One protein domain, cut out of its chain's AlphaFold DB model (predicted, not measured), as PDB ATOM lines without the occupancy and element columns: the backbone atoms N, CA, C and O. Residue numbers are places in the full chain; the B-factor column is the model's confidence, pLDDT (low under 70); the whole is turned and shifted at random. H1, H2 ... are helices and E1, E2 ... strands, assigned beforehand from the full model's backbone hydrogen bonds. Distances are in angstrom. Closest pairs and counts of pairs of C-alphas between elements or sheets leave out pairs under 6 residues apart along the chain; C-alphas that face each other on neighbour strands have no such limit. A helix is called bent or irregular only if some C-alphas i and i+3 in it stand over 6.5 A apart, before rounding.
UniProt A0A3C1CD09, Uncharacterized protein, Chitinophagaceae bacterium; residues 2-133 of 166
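Overview. This is residues 2 to 133 of the 166 residues of an uncharacterized protein of Chitinophagaceae bacterium (UniProt A0A3C1CD09). A six-stranded sheet is curled like part of a barrel and folded back on itself, so that the leaf E1, E3, E2 faces the smaller leaf E5, E6, with E4 as the hinge. H1 and H3 cover the outer side of the larger leaf, and H2 packs on both of them, farther from the sheet. The printed part has 132 residues, with three named helices and six named strands in the order H1 E1 E2 E3 H2 H3 E4 E5 E6; the sheet, in the order E1 E3 E2 E4 E5 E6, is mixed, and the class is mixed, helices and strands. The whole is compact, with a radius of gyration of the C-alphas of 14.2 A and spans of 40 by 34 by 26 A.

Along the chain. In the sheet, E1 is residues 12 to 15, E3 residues 47 to 54, 13.5 A long, E2 residues 32 to 37, 15.7 A, E4 residues 103 to 109, 18.6 A, E5 residues 117 to 119 and E6 residues 125 to 128. H1 is residues 2 to 10, 12.2 A long, beginning at C-alpha 2 (109.268, -16.650, 270.294). H2 is residues 59 to 73, 20.9 A, and H3 residues 87 to 100, 20.3 A. E6 ends at C-alpha 128 (129.695, -16.454, 261.577).

Arrangement. The sheet is twisted, and E3 bends by 104 degrees at residue 50. E2 and E4 are parallel, with N 106 and O 34 at 2.8 A. E2 and E3 form an antiparallel hairpin, with N 33 and O 53 at 2.9 A; E1 and E3 are antiparallel, with N 14 and O 52 at 2.8 A. E4, E5 and E6 form a meander, each strand the antiparallel neighbour of the one before, with N 109 and O 117 at 2.8 A and N 118 and O 127 at 2.9 A. H1 and H3 are on the same face of the sheet, at heights over the sheet of 8.9 A and 9.2 A. On the local plane H1 runs along the strands, at 11 degrees to E3, and H3 slantwise to them, at 44 degrees to E3. The closest C-alphas of E3 and H3 are those of Val 47 and Gly 91, 4.6 A apart. H2 touches H3, closest at the C-alphas of Ile 60 and Ala 93, 5.0 A; they form a helical hairpin, opposite ways at 36 degrees, only just a steep tilt. With residues 61 to 65 alone H2 touches H1, closest at the C-alphas of Tyr 4 and Leu 61, 5.8 A. H1 and H3 are apart. In H1 and H2 every O i to N i+4 pair is within hydrogen-bond range, in H3 8 of 10; H3 is irregular, with C-alphas 96 and 99 7.6 A apart.

Size, cuts and confidence. The C-alphas farthest apart, those of Asn 74 and Gly 122, are 41.9 A apart. The printed part has no cut; the links E1 to E2 and H2 to H3 are long. The mean pLDDT of the printed part is 90.6, and residues 39 to 41, 114 and 131 to 133 are under 70.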
ATOM      1  N   VAL A   2     108.782 -15.737 269.225       91.56
ATOM      2  CA  VAL A   2     109.268 -16.650 270.294       91.56
ATOM      3  C   VAL A   2     110.634 -16.256 270.876       91.56
ATOM      4  O   VAL A   2     110.782 -16.182 272.088       91.56
ATOM      5  N   ARG A   3     111.611 -15.916 270.022       94.88
ATOM      6  CA  ARG A   3     112.949 -15.473 270.460       94.88
ATOM      7  C   ARG A   3     112.930 -14.258 271.396       94.88
ATOM      8  O   ARG A   3     113.736 -14.198 272.309       94.88
ATOM      9  N   TYR A   4     112.020 -13.305 271.183       96.56
ATOM     10  CA  TYR A   4     111.917 -12.115 272.029       96.56
ATOM     11  C   TYR A   4     111.253 -12.456 273.357       96.56
ATOM     12  O   TYR A   4     111.763 -12.044 274.386       96.56
ATOM     13  N   CYS A   5     110.189 -13.265 273.349       96.81
ATOM     14  CA  CYS A   5     109.535 -13.719 274.577       96.81
ATOM     15  C   CYS A   5     110.512 -14.486 275.476       96.81
ATOM     16  O   CYS A   5     110.648 -14.154 276.644       96.81
ATOM     17  N   LEU A   6     111.244 -15.457 274.918       97.38
ATOM     18  CA  LEU A   6     112.206 -16.255 275.682       97.38
ATOM     19  C   LEU A   6     113.285 -15.381 276.328       97.38
ATOM     20  O   LEU A   6     113.511 -15.477 277.530       97.38
ATOM     21  N   ILE A   7     113.925 -14.509 275.549       98.06
ATOM     22  CA  ILE A   7     114.996 -13.666 276.086       98.06
ATOM     23  C   ILE A   7     114.451 -12.581 277.018       98.06
ATOM     24  O   ILE A   7     115.111 -12.245 277.992       98.06
ATOM     25  N   ASN A   8     113.247 -12.057 276.789       98.00
ATOM     26  CA  ASN A   8     112.662 -11.092 277.715       98.00
ATOM     27  C   ASN A   8     112.333 -11.732 279.071       98.00
ATOM     28  O   ASN A   8     112.506 -11.088 280.097       98.00
ATOM     29  N   THR A   9     111.900 -12.995 279.085       98.12
ATOM     30  CA  THR A   9     111.588 -13.714 280.328       98.12
ATOM     31  C   THR A   9     112.848 -14.154 281.071       98.12
ATOM     32  O   THR A   9     112.937 -13.980 282.282       98.12
ATOM     33  N   PHE A  10     113.821 -14.737 280.366       98.19
ATOM     34  CA  PHE A  10     114.953 -15.421 281.005       98.19
ATOM     35  C   PHE A  10     116.280 -14.654 280.917       98.19
ATOM     36  O   PHE A  10     117.229 -14.982 281.626       98.19
ATOM     37  N   GLY A  11     116.365 -13.641 280.057       97.50
ATOM     38  CA  GLY A  11     117.625 -13.015 279.675       97.50
ATOM     39  C   GLY A  11     118.537 -13.953 278.880       97.50
ATOM     40  O   GLY A  11     118.153 -15.041 278.447       97.50
ATOM     41  N   GLY A  12     119.780 -13.520 278.688       96.94
ATOM     42  CA  GLY A  12     120.828 -14.315 278.057       96.94
ATOM     43  C   GLY A  12     120.965 -14.073 276.558       96.94
ATOM     44  O   GLY A  12     120.540 -13.049 276.022       96.94
ATOM     45  N   THR A  13     121.628 -15.017 275.888       97.00
ATOM     46  CA  THR A  13     121.997 -14.910 274.472       97.00
ATOM     47  C   THR A  13     121.090 -15.778 273.613       97.00
ATOM     48  O   THR A  13     121.038 -16.995 273.783       97.00
ATOM     49  N   TYR A  14     120.437 -15.167 272.630       96.94
ATOM     50  CA  TYR A  14     119.764 -15.882 271.554       96.94
ATOM     51  C   TYR A  14     120.690 -16.055 270.358       96.94
ATOM     52  O   TYR A  14     121.380 -15.114 269.972       96.94
ATOM     53  N   SER A  15     120.635 -17.221 269.718       94.75
ATOM     54  CA  SER A  15     121.305 -17.485 268.448       94.75
ATOM     55  C   SER A  15     120.438 -18.391 267.576       94.75
ATOM     56  O   SER A  15     119.992 -19.445 268.028       94.75
ATOM     57  N   ASP A  16     120.237 -18.027 266.308       89.81
ATOM     58  CA  ASP A  16     119.656 -18.938 265.320       89.81
ATOM     59  C   ASP A  16     120.578 -20.159 265.153       89.81
ATOM     60  O   ASP A  16     121.805 -20.032 265.150       89.81
ATOM     61  N   LEU A  17     119.994 -21.333 264.895       85.94
ATOM     62  CA  LEU A  17     120.739 -22.580 264.634       85.94
ATOM     63  C   LEU A  17     121.694 -22.483 263.432       85.94
ATOM     64  O   LEU A  17     122.621 -23.273 263.291       85.94
ATOM     65  N   SER A  18     121.460 -21.515 262.545       82.81
ATOM     66  CA  SER A  18     122.290 -21.282 261.362       82.81
ATOM     67  C   SER A  18     123.555 -20.458 261.635       82.81
ATOM     68  O   SER A  18     124.410 -20.341 260.751       82.81
ATOM     69  N   ILE A  19     123.686 -19.887 262.836       88.94
ATOM     70  CA  ILE A  19     124.891 -19.192 263.289       88.94
ATOM     71  C   ILE A  19     125.935 -20.228 263.695       88.94
ATOM     72  O   ILE A  19     125.659 -21.171 264.428       88.94
ATOM     73  N   CYS A  20     127.165 -20.055 263.218       88.62
ATOM     74  CA  CYS A  20     128.250 -20.995 263.471       88.62
ATOM     75  C   CYS A  20     129.442 -20.307 264.128       88.62
ATOM     76  O   CYS A  20     129.711 -19.127 263.888       88.62
ATOM     77  N   ARG A  21     130.248 -21.092 264.855       90.19
ATOM     78  CA  ARG A  21     131.484 -20.622 265.505       90.19
ATOM     79  C   ARG A  21     131.231 -19.422 266.426       90.19
ATOM     80  O   ARG A  21     132.006 -18.466 266.396       90.19
ATOM     81  N   LEU A  22     130.129 -19.472 267.176       93.00
ATOM     82  CA  LEU A  22     129.850 -18.515 268.234       93.00
ATOM     83  C   LEU A  22     130.955 -18.628 269.285       93.00
ATOM     84  O   LEU A  22     131.208 -19.708 269.818       93.00
ATOM     85  N   LYS A  23     131.645 -17.521 269.526       94.12
ATOM     86  CA  LYS A  23     132.633 -17.381 270.586       94.12
ATOM     87  C   LYS A  23     131.977 -16.697 271.782       94.12
ATOM     88  O   LYS A  23     131.100 -15.857 271.568       94.12
ATOM     89  N   PRO A  24     132.427 -16.991 273.009       90.19
ATOM     90  CA  PRO A  24     132.050 -16.198 274.166       90.19
ATOM     91  C   PRO A  24     132.372 -14.719 273.931       90.19
ATOM     92  O   PRO A  24     133.422 -14.379 273.381       90.19
ATOM     93  N   PHE A  25     131.464 -13.848 274.350       91.19
ATOM     94  CA  PHE A  25     131.680 -12.410 274.444       91.19
ATOM     95  C   PHE A  25     131.095 -11.927 275.769       91.19
ATOM     96  O   PHE A  25     130.108 -12.485 276.248       91.19
ATOM     97  N   SER A  26     131.720 -10.917 276.372       89.56
ATOM     98  CA  SER A  26     131.191 -10.319 277.595       89.56
ATOM     99  C   SER A  26     130.045  -9.370 277.258       89.56
ATOM    100  O   SER A  26     130.162  -8.554 276.345       89.56
ATOM    101  N   ALA A  27     128.954  -9.487 278.008       91.62
ATOM    102  CA  ALA A  27     127.863  -8.516 278.047       91.62
ATOM    103  C   ALA A  27     127.820  -7.771 279.395       91.62
ATOM    104  O   ALA A  27     126.823  -7.140 279.734       91.62
ATOM    105  N   GLN A  28     128.882  -7.886 280.199       90.56
ATOM    106  CA  GLN A  28     128.950  -7.264 281.516       90.56
ATOM    107  C   GLN A  28     128.815  -5.743 281.400       90.56
ATOM    108  O   GLN A  28     129.476  -5.126 280.573       90.56
ATOM    109  N   GLY A  29     127.966  -5.157 282.247       92.38
ATOM    110  CA  GLY A  29     127.708  -3.716 282.249       92.38
ATOM    111  C   GLY A  29     126.806  -3.228 281.113       92.38
ATOM    112  O   GLY A  29     126.609  -2.029 280.994       92.38
ATOM    113  N   HIS A  30     126.249  -4.126 280.294       95.81
ATOM    114  CA  HIS A  30     125.343  -3.765 279.209       95.81
ATOM    115  C   HIS A  30     123.963  -4.389 279.414       95.81
ATOM    116  O   HIS A  30     123.840  -5.578 279.721       95.81
ATOM    117  N   ASN A  31     122.906  -3.611 279.178       97.12
ATOM    118  CA  ASN A  31     121.536  -4.127 279.210       97.12
ATOM    119  C   ASN A  31     121.270  -5.069 278.034       97.12
ATOM    120  O   ASN A  31     120.429  -5.967 278.119       97.12
ATOM    121  N   MET A  32     121.973  -4.849 276.920       97.75
ATOM    122  CA  MET A  32     121.727  -5.543 275.668       97.75
ATOM    123  C   MET A  32     122.923  -5.460 274.714       97.75
ATOM    124  O   MET A  32     123.609  -4.443 274.622       97.75
ATOM    125  N   VAL A  33     123.151  -6.550 273.975       97.62
ATOM    126  CA  VAL A  33     124.136  -6.616 272.889       97.62
ATOM    127  C   VAL A  33     123.402  -6.860 271.582       97.62
ATOM    128  O   VAL A  33     122.695  -7.861 271.436       97.62
ATOM    129  N   ILE A  34     123.602  -5.968 270.620       97.12
ATOM    130  CA  ILE A  34     122.939  -6.007 269.314       97.12
ATOM    131  C   ILE A  34     123.935  -5.896 268.172       97.12
ATOM    132  O   ILE A  34     125.060  -5.435 268.346       97.12
ATOM    133  N   PHE A  35     123.501  -6.272 266.972       96.12
ATOM    134  CA  PHE A  35     124.312  -6.171 265.764       96.12
ATOM    135  C   PHE A  35     123.532  -5.441 264.682       96.12
ATOM    136  O   PHE A  35     122.486  -5.917 264.243       96.12
ATOM    137  N   ARG A  36     124.038  -4.292 264.227       94.00
ATOM    138  CA  ARG A  36     123.409  -3.552 263.122       94.00
ATOM    139  C   ARG A  36     123.401  -4.412 261.866       94.00
ATOM    140  O   ARG A  36     124.427  -5.006 261.525       94.00
ATOM    141  N   ASP A  37     122.262  -4.463 261.184       89.06
ATOM    142  CA  ASP A  37     122.121  -5.197 259.931       89.06
ATOM    143  C   ASP A  37     122.227  -4.241 258.744       89.06
ATOM    144  O   ASP A  37     121.355  -3.403 258.522       89.06
ATOM    145  N   GLY A  38     123.297  -4.391 257.961       76.94
ATOM    146  CA  GLY A  38     123.521  -3.589 256.758       76.94
ATOM    147  C   GLY A  38     122.602  -3.928 255.578       76.94
ATOM    148  O   GLY A  38     122.708  -3.283 254.541       76.94
ATOM    149  N   ASN A  39     121.711  -4.924 255.685       69.50
ATOM    150  CA  ASN A  39     120.852  -5.373 254.580       69.50
ATOM    151  C   ASN A  39     119.630  -4.477 254.317       69.50
ATOM    152  O   ASN A  39     118.513  -4.963 254.116       69.50
ATOM    153  N   SER A  40     119.788  -3.159 254.370       64.44
ATOM    154  CA  SER A  40     118.692  -2.265 254.014       64.44
ATOM    155  C   SER A  40     119.175  -0.946 253.456       64.44
ATOM    156  O   SER A  40     119.699  -0.104 254.173       64.44
ATOM    157  N   ASN A  41     118.861  -0.729 252.183       67.94
ATOM    158  CA  ASN A  41     119.034   0.566 251.530       67.94
ATOM    159  C   ASN A  41     117.925   1.564 251.916       67.94
ATOM    160  O   ASN A  41     117.932   2.691 251.438       67.94
ATOM    161  N   ARG A  42     116.930   1.149 252.718       75.25
ATOM    162  CA  ARG A  42     115.710   1.934 252.996       75.25
ATOM    163  C   ARG A  42     115.500   2.282 254.467       75.25
ATOM    164  O   ARG A  42     114.585   3.029 254.782       75.25
ATOM    165  N   THR A  43     116.295   1.723 255.375       81.06
ATOM    166  CA  THR A  43     116.125   1.929 256.821       81.06
ATOM    167  C   THR A  43     117.485   1.993 257.493       81.06
ATOM    168  O   THR A  43     118.278   1.065 257.337       81.06
ATOM    169  N   SER A  44     117.724   3.020 258.301       85.88
ATOM    170  CA  SER A  44     118.980   3.204 259.041       85.88
ATOM    171  C   SER A  44     119.049   2.420 260.357       85.88
ATOM    172  O   SER A  44     120.119   2.292 260.940       85.88
ATOM    173  N   TRP A  45     117.920   1.883 260.826       89.88
ATOM    174  CA  TRP A  45     117.777   1.344 262.183       89.88
ATOM    175  C   TRP A  45     117.740  -0.184 262.272       89.88
ATOM    176  O   TRP A  45     117.525  -0.710 263.358       89.88
ATOM    177  N   LYS A  46     117.882  -0.937 261.171       91.12
ATOM    178  CA  LYS A  46     117.728  -2.401 261.239       91.12
ATOM    179  C   LYS A  46     118.796  -3.040 262.122       91.12
ATOM    180  O   LYS A  46     119.996  -2.796 261.979       91.12
ATOM    181  N   VAL A  47     118.331  -3.933 262.985       93.88
ATOM    182  CA  VAL A  47     119.163  -4.740 263.870       93.88
ATOM    183  C   VAL A  47     118.937  -6.202 263.530       93.88
ATOM    184  O   VAL A  47     117.801  -6.658 263.395       93.88
ATOM    185  N   ASN A  48     120.024  -6.945 263.381       93.19
ATOM    186  CA  ASN A  48     119.969  -8.367 263.127       93.19
ATOM    187  C   ASN A  48     119.390  -9.078 264.358       93.19
ATOM    188  O   ASN A  48     119.868  -8.892 265.473       93.19
ATOM    189  N   ASN A  49     118.371  -9.909 264.157       93.81
ATOM    190  CA  ASN A  49     117.693 -10.617 265.244       93.81
ATOM    191  C   ASN A  49     118.088 -12.100 265.345       93.81
ATOM    192  O   ASN A  49     117.454 -12.842 266.095       93.81
ATOM    193  N   SER A  50     119.086 -12.551 264.576       93.19
ATOM    194  CA  SER A  50     119.580 -13.938 264.575       93.19
ATOM    195  C   SER A  50     120.669 -14.196 265.618       93.19
ATOM    196  O   SER A  50     120.965 -15.351 265.899       93.19
ATOM    197  N   LEU A  51     121.241 -13.144 266.206       95.62
ATOM    198  CA  LEU A  51     122.146 -13.206 267.352       95.62
ATOM    199  C   LEU A  51     121.988 -11.919 268.163       95.62
ATOM    200  O   LEU A  51     122.161 -10.837 267.607       95.62
ATOM    201  N   PHE A  52     121.669 -12.026 269.449       97.56
ATOM    202  CA  PHE A  52     121.647 -10.891 270.376       97.56
ATOM    203  C   PHE A  52     121.707 -11.387 271.822       97.56
ATOM    204  O   PHE A  52     121.396 -12.546 272.099       97.56
ATOM    205  N   TYR A  53     122.092 -10.505 272.736       97.88
ATOM    206  CA  TYR A  53     121.965 -10.715 274.178       97.88
ATOM    207  C   TYR A  53     121.040  -9.657 274.768       97.88
ATOM    208  O   TYR A  53     121.033  -8.522 274.291       97.88
ATOM    209  N   SER A  54     120.307 -10.003 275.822       98.06
ATOM    210  CA  SER A  54     119.613  -9.025 276.658       98.06
ATOM    211  C   SER A  54     119.516  -9.503 278.103       98.06
ATOM    212  O   SER A  54     119.429 -10.702 278.372       98.06
ATOM    213  N   GLN A  55     119.471  -8.555 279.032       97.88
ATOM    214  CA  GLN A  55     118.909  -8.779 280.362       97.88
ATOM    215  C   GLN A  55     117.396  -9.076 280.259       97.88
ATOM    216  O   GLN A  55     116.769  -8.676 279.268       97.88
ATOM    217  N   PRO A  56     116.805  -9.793 281.235       97.88
ATOM    218  CA  PRO A  56     115.357  -9.984 281.286       97.88
ATOM    219  C   PRO A  56     114.626  -8.646 281.493       97.88
ATOM    220  O   PRO A  56     115.208  -7.689 281.999       97.88
ATOM    221  N   ASN A  57     113.341  -8.599 281.135       97.44
ATOM    222  CA  ASN A  57     112.464  -7.426 281.244       97.44
ATOM    223  C   ASN A  57     113.009  -6.175 280.536       97.44
ATOM    224  O   ASN A  57     112.927  -5.069 281.066       97.44
ATOM    225  N   ASN A  58     113.578  -6.337 279.340       97.19
ATOM    226  CA  ASN A  58     114.153  -5.229 278.587       97.19
ATOM    227  C   ASN A  58     113.061  -4.481 277.787       97.19
ATOM    228  O   ASN A  58     112.443  -5.095 276.910       97.19
ATOM    229  N   PRO A  59     112.855  -3.165 278.011       98.00
ATOM    230  CA  PRO A  59     111.944  -2.316 277.238       98.00
ATOM    231  C   PRO A  59     112.007  -2.478 275.715       98.00
ATOM    232  O   PRO A  59     110.964  -2.485 275.065       98.00
ATOM    233  N   ILE A  60     113.195  -2.687 275.134       97.81
ATOM    234  CA  ILE A  60     113.353  -2.929 273.690       97.81
ATOM    235  C   ILE A  60     112.628  -4.214 273.270       97.81
ATOM    236  O   ILE A  60     111.984  -4.254 272.221       97.81
ATOM    237  N   LEU A  61     112.732  -5.284 274.062       97.94
ATOM    238  CA  LEU A  61     112.075  -6.554 273.755       97.94
ATOM    239  C   LEU A  61     110.571  -6.491 274.014       97.94
ATOM    240  O   LEU A  61     109.814  -7.039 273.214       97.94
ATOM    241  N   ILE A  62     110.146  -5.810 275.081       98.12
ATOM    242  CA  ILE A  62     108.728  -5.595 275.401       98.12
ATOM    243  C   ILE A  62     108.038  -4.856 274.249       98.12
ATOM    244  O   ILE A  62     107.095  -5.381 273.662       98.12
ATOM    245  N   ASP A  63     108.578  -3.712 273.831       98.12
ATOM    246  CA  ASP A  63     108.016  -2.921 272.733       98.12
ATOM    247  C   ASP A  63     108.070  -3.673 271.394       98.12
ATOM    248  O   ASP A  63     107.120  -3.633 270.612       98.12
ATOM    249  N   ALA A  64     109.132  -4.444 271.132       97.44
ATOM    250  CA  ALA A  64     109.184  -5.297 269.947       97.44
ATOM    251  C   ALA A  64     108.082  -6.375 269.949       97.44
ATOM    252  O   ALA A  64     107.543  -6.700 268.887       97.44
ATOM    253  N   ILE A  65     107.743  -6.945 271.110       97.56
ATOM    254  CA  ILE A  65     106.646  -7.912 271.255       97.56
ATOM    255  C   ILE A  65     105.299  -7.219 271.031       97.56
ATOM    256  O   ILE A  65     104.498  -7.720 270.241       97.56
ATOM    257  N   GLU A  66     105.065  -6.063 271.648       97.69
ATOM    258  CA  GLU A  66     103.828  -5.286 271.488       97.69
ATOM    259  C   GLU A  66     103.604  -4.858 270.034       97.69
ATOM    260  O   GLU A  66     102.519  -5.059 269.481       97.69
ATOM    261  N   GLN A  67     104.652  -4.363 269.366       97.19
ATOM    262  CA  GLN A  67     104.612  -4.060 267.935       97.19
ATOM    263  C   GLN A  67     104.230  -5.292 267.109       97.19
ATOM    264  O   GLN A  67     103.465  -5.173 266.157       97.19
ATOM    265  N   ILE A  68     104.744  -6.479 267.448       95.56
ATOM    266  CA  ILE A  68     104.391  -7.721 266.744       95.56
ATOM    267  C   ILE A  68     102.929  -8.078 266.956       95.56
ATOM    268  O   ILE A  68     102.250  -8.392 265.981       95.56
ATOM    269  N   VAL A  69     102.446  -8.034 268.197       95.88
ATOM    270  CA  VAL A  69     101.045  -8.329 268.520       95.88
ATOM    271  C   VAL A  69     100.123  -7.383 267.753       95.88
ATOM    272  O   VAL A  69      99.190  -7.841 267.094       95.88
ATOM    273  N   SER A  70     100.444  -6.089 267.739       95.88
ATOM    274  CA  SER A  70      99.716  -5.090 266.954       95.88
ATOM    275  C   SER A  70      99.782  -5.370 265.449       95.88
ATOM    276  O   SER A  70      98.754  -5.358 264.773       95.88
ATOM    277  N   ASN A  71     100.960  -5.695 264.904       94.88
ATOM    278  CA  ASN A  71     101.108  -6.016 263.483       94.88
ATOM    279  C   ASN A  71     100.278  -7.238 263.080       94.88
ATOM    280  O   ASN A  71      99.680  -7.230 262.009       94.88
ATOM    281  N   VAL A  72     100.239  -8.273 263.924       92.19
ATOM    282  CA  VAL A  72      99.431  -9.477 263.696       92.19
ATOM    283  C   VAL A  72      97.944  -9.138 263.755       92.19
ATOM    284  O   VAL A  72      97.219  -9.473 262.822       92.19
ATOM    285  N   GLY A  73      97.498  -8.420 264.791       93.50
ATOM    286  CA  GLY A  73      96.097  -8.007 264.935       93.50
ATOM    287  C   GLY A  73      95.599  -7.151 263.766       93.50
ATOM    288  O   GLY A  73      94.463  -7.302 263.330       93.50
ATOM    289  N   ASN A  74      96.481  -6.325 263.199       94.88
ATOM    290  CA  ASN A  74      96.181  -5.439 262.073       94.88
ATOM    291  C   ASN A  74      96.571  -6.009 260.698       94.88
ATOM    292  O   ASN A  74      96.483  -5.298 259.698       94.88
ATOM    293  N   ARG A  75      97.055  -7.258 260.626       93.06
ATOM    294  CA  ARG A  75      97.561  -7.893 259.392       93.06
ATOM    295  C   ARG A  75      98.558  -7.014 258.613       93.06
ATOM    296  O   ARG A  75      98.529  -6.914 257.386       93.06
ATOM    297  N   TYR A  76      99.464  -6.347 259.322       93.50
ATOM    298  CA  TYR A  76     100.420  -5.401 258.743       93.50
ATOM    299  C   TYR A  76     101.592  -6.114 258.053       93.50
ATOM    300  O   TYR A  76     102.325  -6.859 258.690       93.50
ATOM    301  N   TYR A  77     101.854  -5.855 256.771       89.94
ATOM    302  CA  TYR A  77     102.977  -6.494 256.051       89.94
ATOM    303  C   TYR A  77     104.233  -5.626 255.959       89.94
ATOM    304  O   TYR A  77     105.335  -6.157 255.824       89.94
ATOM    305  N   GLY A  78     104.068  -4.304 256.009       89.12
ATOM    306  CA  GLY A  78     105.131  -3.336 255.760       89.12
ATOM    307  C   GLY A  78     105.755  -3.429 254.366       89.12
ATOM    308  O   GLY A  78     105.138  -3.910 253.419       89.12
ATOM    309  N   HIS A  79     106.978  -2.909 254.239       85.81
ATOM    310  CA  HIS A  79     107.661  -2.765 252.948       85.81
ATOM    311  C   HIS A  79     108.446  -4.000 252.506       85.81
ATOM    312  O   HIS A  79     108.701  -4.173 251.319       85.81
ATOM    313  N   ASP A  80     108.875  -4.819 253.460       84.88
ATOM    314  CA  ASP A  80     109.632  -6.041 253.223       84.88
ATOM    315  C   ASP A  80     109.311  -7.047 254.348       84.88
ATOM    316  O   ASP A  80     108.801  -6.631 255.397       84.88
ATOM    317  N   PRO A  81     109.598  -8.351 254.179       83.31
ATOM    318  CA  PRO A  81     109.204  -9.386 255.138       83.31
ATOM    319  C   PRO A  81     109.743  -9.187 256.558       83.31
ATOM    320  O   PRO A  81     109.268  -9.818 257.491       83.31
ATOM    321  N   HIS A  82     110.715  -8.307 256.784       84.62
ATOM    322  CA  HIS A  82     111.246  -8.051 258.118       84.62
ATOM    323  C   HIS A  82     110.403  -7.053 258.933       84.62
ATOM    324  O   HIS A  82     110.683  -6.868 260.120       84.62
ATOM    325  N   PHE A  83     109.399  -6.398 258.331       86.62
ATOM    326  CA  PHE A  83     108.615  -5.314 258.948       86.62
ATOM    327  C   PHE A  83     107.563  -5.746 259.961       86.62
ATOM    328  O   PHE A  83     107.270  -4.972 260.875       86.62
ATOM    329  N   ASN A  84     107.020  -6.945 259.802       82.75
ATOM    330  CA  ASN A  84     105.936  -7.448 260.635       82.75
ATOM    331  C   ASN A  84     106.439  -8.129 261.917       82.75
ATOM    332  O   ASN A  84     105.823  -7.964 262.964       82.75
ATOM    333  N   THR A  85     107.559  -8.863 261.859       83.38
ATOM    334  CA  THR A  85     108.057  -9.655 263.003       83.38
ATOM    335  C   THR A  85     109.577  -9.724 263.166       83.38
ATOM    336  O   THR A  85     110.076 -10.283 264.148       83.38
ATOM    337  N   GLY A  86     110.325  -9.181 262.204       84.81
ATOM    338  CA  GLY A  86     111.750  -9.446 262.036       84.81
ATOM    339  C   GLY A  86     112.682  -8.306 262.479       84.81
ATOM    340  O   GLY A  86     112.345  -7.522 263.371       84.81
ATOM    341  N   PRO A  87     113.864  -8.207 261.840       88.00
ATOM    342  CA  PRO A  87     114.868  -7.160 262.060       88.00
ATOM    343  C   PRO A  87     114.363  -5.711 262.073       88.00
ATOM    344  O   PRO A  87     114.924  -4.873 262.777       88.00
ATOM    345  N   SER A  88     113.318  -5.377 261.309       91.00
ATOM    346  CA  SER A  88     112.810  -4.000 261.269       91.00
ATOM    347  C   SER A  88     112.071  -3.624 262.549       91.00
ATOM    348  O   SER A  88     112.254  -2.510 263.028       91.00
ATOM    349  N   VAL A  89     111.260  -4.532 263.109       94.06
ATOM    350  CA  VAL A  89     110.570  -4.308 264.395       94.06
ATOM    351  C   VAL A  89     111.599  -4.118 265.499       94.06
ATOM    352  O   VAL A  89     111.560  -3.139 266.239       94.06
ATOM    353  N   PHE A  90     112.563  -5.035 265.551       95.31
ATOM    354  CA  PHE A  90     113.603  -5.021 266.566       95.31
ATOM    355  C   PHE A  90     114.464  -3.761 266.491       95.31
ATOM    356  O   PHE A  90     114.741  -3.123 267.503       95.31
ATOM    357  N   GLY A  91     114.817  -3.361 265.271       94.69
ATOM    358  CA  GLY A  91     115.527  -2.123 265.010       94.69
ATOM    359  C   GLY A  91     114.759  -0.871 265.432       94.69
ATOM    360  O   GLY A  91     115.351   0.023 266.025       94.69
ATOM    361  N   ARG A  92     113.441  -0.805 265.180       94.31
ATOM    362  CA  ARG A  92     112.607   0.326 265.628       94.31
ATOM    363  C   ARG A  92     112.557   0.425 267.148       94.31
ATOM    364  O   ARG A  92     112.764   1.510 267.676       94.31
ATOM    365  N   ALA A  93     112.327  -0.695 267.833       96.62
ATOM    366  CA  ALA A  93     112.313  -0.721 269.294       96.62
ATOM    367  C   ALA A  93     113.681  -0.311 269.865       96.62
ATOM    368  O   ALA A  93     113.765   0.525 270.758       96.62
ATOM    369  N   THR A  94     114.771  -0.810 269.271       96.12
ATOM    370  CA  THR A  94     116.134  -0.408 269.649       96.12
ATOM    371  C   THR A  94     116.340   1.093 269.454       96.12
ATOM    372  O   THR A  94     116.846   1.756 270.346       96.12
ATOM    373  N   ALA A  95     115.942   1.652 268.311       94.75
ATOM    374  CA  ALA A  95     116.093   3.081 268.048       94.75
ATOM    375  C   ALA A  95     115.255   3.952 268.999       94.75
ATOM    376  O   ALA A  95     115.656   5.070 269.300       94.75
ATOM    377  N   LYS A  96     114.111   3.441 269.473       96.06
ATOM    378  CA  LYS A  96     113.214   4.138 270.402       96.06
ATOM    379  C   LYS A  96     113.783   4.232 271.819       96.06
ATOM    380  O   LYS A  96     113.695   5.297 272.412       96.06
ATOM    381  N   PHE A  97     114.353   3.148 272.348       96.50
ATOM    382  CA  PHE A  97     114.804   3.086 273.750       96.50
ATOM    383  C   PHE A  97     116.324   3.108 273.926       96.50
ATOM    384  O   PHE A  97     116.818   3.264 275.035       96.50
ATOM    385  N   GLY A  98     117.089   2.925 272.851       91.75
ATOM    386  CA  GLY A  98     118.525   2.672 272.941       91.75
ATOM    387  C   GLY A  98     119.362   3.839 273.457       91.75
ATOM    388  O   GLY A  98     120.482   3.602 273.891       91.75
ATOM    389  N   ASN A  99     118.838   5.068 273.432       91.19
ATOM    390  CA  ASN A  99     119.521   6.232 274.005       91.19
ATOM    391  C   ASN A  99     119.519   6.220 275.540       91.19
ATOM    392  O   ASN A  99     120.401   6.820 276.144       91.19
ATOM    393  N   ASP A 100     118.563   5.519 276.149       93.38
ATOM    394  CA  ASP A 100     118.378   5.463 277.600       93.38
ATOM    395  C   ASP A 100     118.956   4.165 278.198       93.38
ATOM    396  O   ASP A 100     118.619   3.779 279.316       93.38
ATOM    397  N   MET A 101     119.787   3.443 277.433       93.25
ATOM    398  CA  MET A 101     120.285   2.112 277.784       93.25
ATOM    399  C   MET A 101     121.768   1.924 277.484       93.25
ATOM    400  O   MET A 101     122.287   2.399 276.472       93.25
ATOM    401  N   ASP A 102     122.422   1.091 278.293       95.81
ATOM    402  CA  ASP A 102     123.789   0.642 278.044       95.81
ATOM    403  C   ASP A 102     123.799  -0.452 276.969       95.81
ATOM    404  O   ASP A 102     123.741  -1.656 277.251       95.81
ATOM    405  N   LEU A 103     123.863  -0.028 275.705       96.44
ATOM    406  CA  LEU A 103     123.921  -0.920 274.548       96.44
ATOM    407  C   LEU A 103     125.357  -1.169 274.082       96.44
ATOM    408  O   LEU A 103     126.066  -0.249 273.671       96.44
ATOM    409  N   LEU A 104     125.746  -2.443 273.990       96.25
ATOM    410  CA  LEU A 104     126.927  -2.830 273.219       96.25
ATOM    411  C   LEU A 104     126.525  -3.097 271.769       96.25
ATOM    412  O   LEU A 104     125.863  -4.089 271.447       96.25
ATOM    413  N   VAL A 105     126.944  -2.206 270.872       95.75
ATOM    414  CA  VAL A 105     126.510  -2.234 269.473       95.75
ATOM    415  C   VAL A 105     127.607  -2.767 268.558       95.75
ATOM    416  O   VAL A 105     128.587  -2.091 268.252       95.75
ATOM    417  N   GLY A 106     127.404  -3.988 268.074       95.75
ATOM    418  CA  GLY A 106     128.195  -4.630 267.035       95.75
ATOM    419  C   GLY A 106     127.688  -4.397 265.615       95.75
ATOM    420  O   GLY A 106     126.713  -3.685 265.357       95.75
ATOM    421  N   GLN A 107     128.345  -5.069 264.673       94.56
ATOM    422  CA  GLN A 107     127.995  -5.066 263.255       94.56
ATOM    423  C   GLN A 107     127.797  -6.487 262.732       94.56
ATOM    424  O   GLN A 107     128.587  -7.392 263.027       94.56
ATOM    425  N   TYR A 108     126.768  -6.663 261.906       93.62
ATOM    426  CA  TYR A 108     126.605  -7.832 261.056       93.62
ATOM    427  C   TYR A 108     127.055  -7.494 259.630       93.62
ATOM    428  O   TYR A 108     126.410  -6.728 258.912       93.62
ATOM    429  N   LEU A 109     128.191  -8.061 259.222       90.75
ATOM    430  CA  LEU A 109     128.794  -7.801 257.919       90.75
ATOM    431  C   LEU A 109     128.326  -8.810 256.874       90.75
ATOM    432  O   LEU A 109     128.565 -10.016 257.006       90.75
ATOM    433  N   TRP A 110     127.761  -8.285 255.790       85.62
ATOM    434  CA  TRP A 110     127.454  -9.028 254.574       85.62
ATOM    435  C   TRP A 110     128.703  -9.133 253.708       85.62
ATOM    436  O   TRP A 110     129.147  -8.159 253.107       85.62
ATOM    437  N   LEU A 111     129.297 -10.325 253.666       84.56
ATOM    438  CA  LEU A 111     130.548 -10.559 252.947       84.56
ATOM    439  C   LEU A 111     130.336 -11.478 251.743       84.56
ATOM    440  O   LEU A 111     129.529 -12.413 251.769       84.56
ATOM    441  N   LYS A 112     131.138 -11.248 250.694       75.88
ATOM    442  CA  LYS A 112     131.179 -12.099 249.496       75.88
ATOM    443  C   LYS A 112     131.407 -13.569 249.869       75.88
ATOM    444  O   LYS A 112     132.028 -13.898 250.883       75.88
ATOM    445  N   HIS A 113     130.890 -14.467 249.033       71.44
ATOM    446  CA  HIS A 113     130.961 -15.921 249.229       71.44
ATOM    447  C   HIS A 113     130.378 -16.409 250.570       71.44
ATOM    448  O   HIS A 113     130.823 -17.424 251.103       71.44
ATOM    449  N   ARG A 114     129.365 -15.707 251.106       67.75
ATOM    450  CA  ARG A 114     128.559 -16.155 252.261       67.75
ATOM    451  C   ARG A 114     129.401 -16.382 253.519       67.75
ATOM    452  O   ARG A 114     129.194 -17.330 254.277       67.75
ATOM    453  N   LYS A 115     130.377 -15.498 253.731       79.50
ATOM    454  CA  LYS A 115     131.245 -15.466 254.914       79.50
ATOM    455  C   LYS A 115     130.775 -14.401 255.902       79.50
ATOM    456  O   LYS A 115     131.622 -13.713 256.460       79.50
ATOM    457  N   ASN A 116     129.463 -14.239 256.083       89.06
ATOM    458  CA  ASN A 116     128.907 -13.191 256.938       89.06
ATOM    459  C   ASN A 116     129.441 -13.311 258.370       89.06
ATOM    460  O   ASN A 116     129.679 -14.420 258.862       89.06
ATOM    461  N   LYS A 117     129.661 -12.176 259.033       93.19
ATOM    462  CA  LYS A 117     130.338 -12.116 260.338       93.19
ATOM    463  C   LYS A 117     129.596 -11.207 261.298       93.19
ATOM    464  O   LYS A 117     129.136 -10.145 260.899       93.19
ATOM    465  N   PHE A 118     129.586 -11.610 262.559       95.62
ATOM    466  CA  PHE A 118     129.229 -10.765 263.691       95.62
ATOM    467  C   PHE A 118     130.515 -10.261 264.331       95.62
ATOM    468  O   PHE A 118     131.431 -11.052 264.587       95.62
ATOM    469  N   ILE A 119     130.596  -8.953 264.554       95.56
ATOM    470  CA  ILE A 119     131.759  -8.273 265.130       95.56
ATOM    471  C   ILE A 119     131.260  -7.366 266.253       95.56
ATOM    472  O   ILE A 119     130.262  -6.672 266.064       95.56
ATOM    473  N   LEU A 120     131.944  -7.374 267.397       95.25
ATOM    474  CA  LEU A 120     131.697  -6.451 268.510       95.25
ATOM    475  C   LEU A 120     132.884  -5.489 268.660       95.25
ATOM    476  O   LEU A 120     134.003  -5.898 268.368       95.25
ATOM    477  N   PRO A 121     132.687  -4.244 269.123       90.50
ATOM    478  CA  PRO A 121     133.796  -3.357 269.476       90.50
ATOM    479  C   PRO A 121     134.746  -4.016 270.485       90.50
ATOM    480  O   PRO A 121     134.295  -4.741 271.368       90.50
ATOM    481  N   GLY A 122     136.058  -3.815 270.330       85.00
ATOM    482  CA  GLY A 122     137.085  -4.437 271.183       85.00
ATOM    483  C   GLY A 122     137.284  -5.943 270.965       85.00
ATOM    484  O   GLY A 122     138.335  -6.480 271.305       85.00
ATOM    485  N   ASN A 123     136.336  -6.617 270.311       74.81
ATOM    486  CA  ASN A 123     136.427  -8.023 269.957       74.81
ATOM    487  C   ASN A 123     136.651  -8.175 268.447       74.81
ATOM    488  O   ASN A 123     136.159  -7.420 267.612       74.81
ATOM    489  N   ASN A 124     137.355  -9.232 268.057       86.19
ATOM    490  CA  ASN A 124     137.338  -9.669 266.665       86.19
ATOM    491  C   ASN A 124     135.976 -10.324 266.334       86.19
ATOM    492  O   ASN A 124     134.966 -10.141 267.007       86.19
ATOM    493  N   VAL A 125     135.925 -11.126 265.274       94.38
ATOM    494  CA  VAL A 125     134.731 -11.897 264.895       94.38
ATOM    495  C   VAL A 125     134.236 -12.771 266.056       94.38
ATOM    496  O   VAL A 125     134.956 -13.687 266.473       94.38
ATOM    497  N   VAL A 126     132.997 -12.536 266.503       96.00
ATOM    498  CA  VAL A 126     132.338 -13.280 267.594       96.00
ATOM    499  C   VAL A 126     131.434 -14.402 267.098       96.00
ATOM    500  O   VAL A 126     131.224 -15.372 267.811       96.00
ATOM    501  N   ALA A 127     130.944 -14.328 265.861       95.38
ATOM    502  CA  ALA A 127     130.214 -15.427 265.234       95.38
ATOM    503  C   ALA A 127     130.260 -15.332 263.706       95.38
ATOM    504  O   ALA A 127     130.594 -14.291 263.128       95.38
ATOM    505  N   ARG A 128     129.909 -16.426 263.028       92.12
ATOM    506  CA  ARG A 128     129.695 -16.454 261.577       92.12
ATOM    507  C   ARG A 128     128.216 -16.649 261.279       92.12
ATOM    508  O   ARG A 128     127.598 -17.564 261.811       92.12
ATOM    509  N   GLY A 129     127.684 -15.802 260.405       85.69
ATOM    510  CA  GLY A 129     126.318 -15.921 259.912       85.69
ATOM    511  C   GLY A 129     126.125 -17.127 259.001       85.69
ATOM    512  O   GLY A 129     127.087 -17.784 258.587       85.69
ATOM    513  N   LYS A 130     124.857 -17.382 258.673       75.25
ATOM    514  CA  LYS A 130     124.426 -18.502 257.838       75.25
ATOM    515  C   LYS A 130     125.260 -18.631 256.562       75.25
ATOM    516  O   LYS A 130     125.382 -17.698 255.766       75.25
ATOM    517  N   ARG A 131     125.748 -19.848 256.306       63.94
ATOM    518  CA  ARG A 131     126.320 -20.246 255.011       63.94
ATOM    519  C   ARG A 131     125.190 -20.599 254.035       63.94
ATOM    520  O   ARG A 131     124.933 -21.765 253.779       63.94
ATOM    521  N   GLY A 132     124.469 -19.618 253.495       53.03
ATOM    522  CA  GLY A 132     123.364 -19.912 252.571       53.03
ATOM    523  C   GLY A 132     122.570 -18.679 252.162       53.03
ATOM    524  O   GLY A 132     122.235 -17.866 253.011       53.03
ATOM    525  N   GLY A 133     122.291 -18.541 250.862       46.50
ATOM    526  CA  GLY A 133     121.607 -17.392 250.271       46.50
ATOM    527  C   GLY A 133     120.343 -17.788 249.506       46.50
ATOM    528  O   GLY A 133     120.405 -18.643 248.624       46.50
TER     529      GLY A 133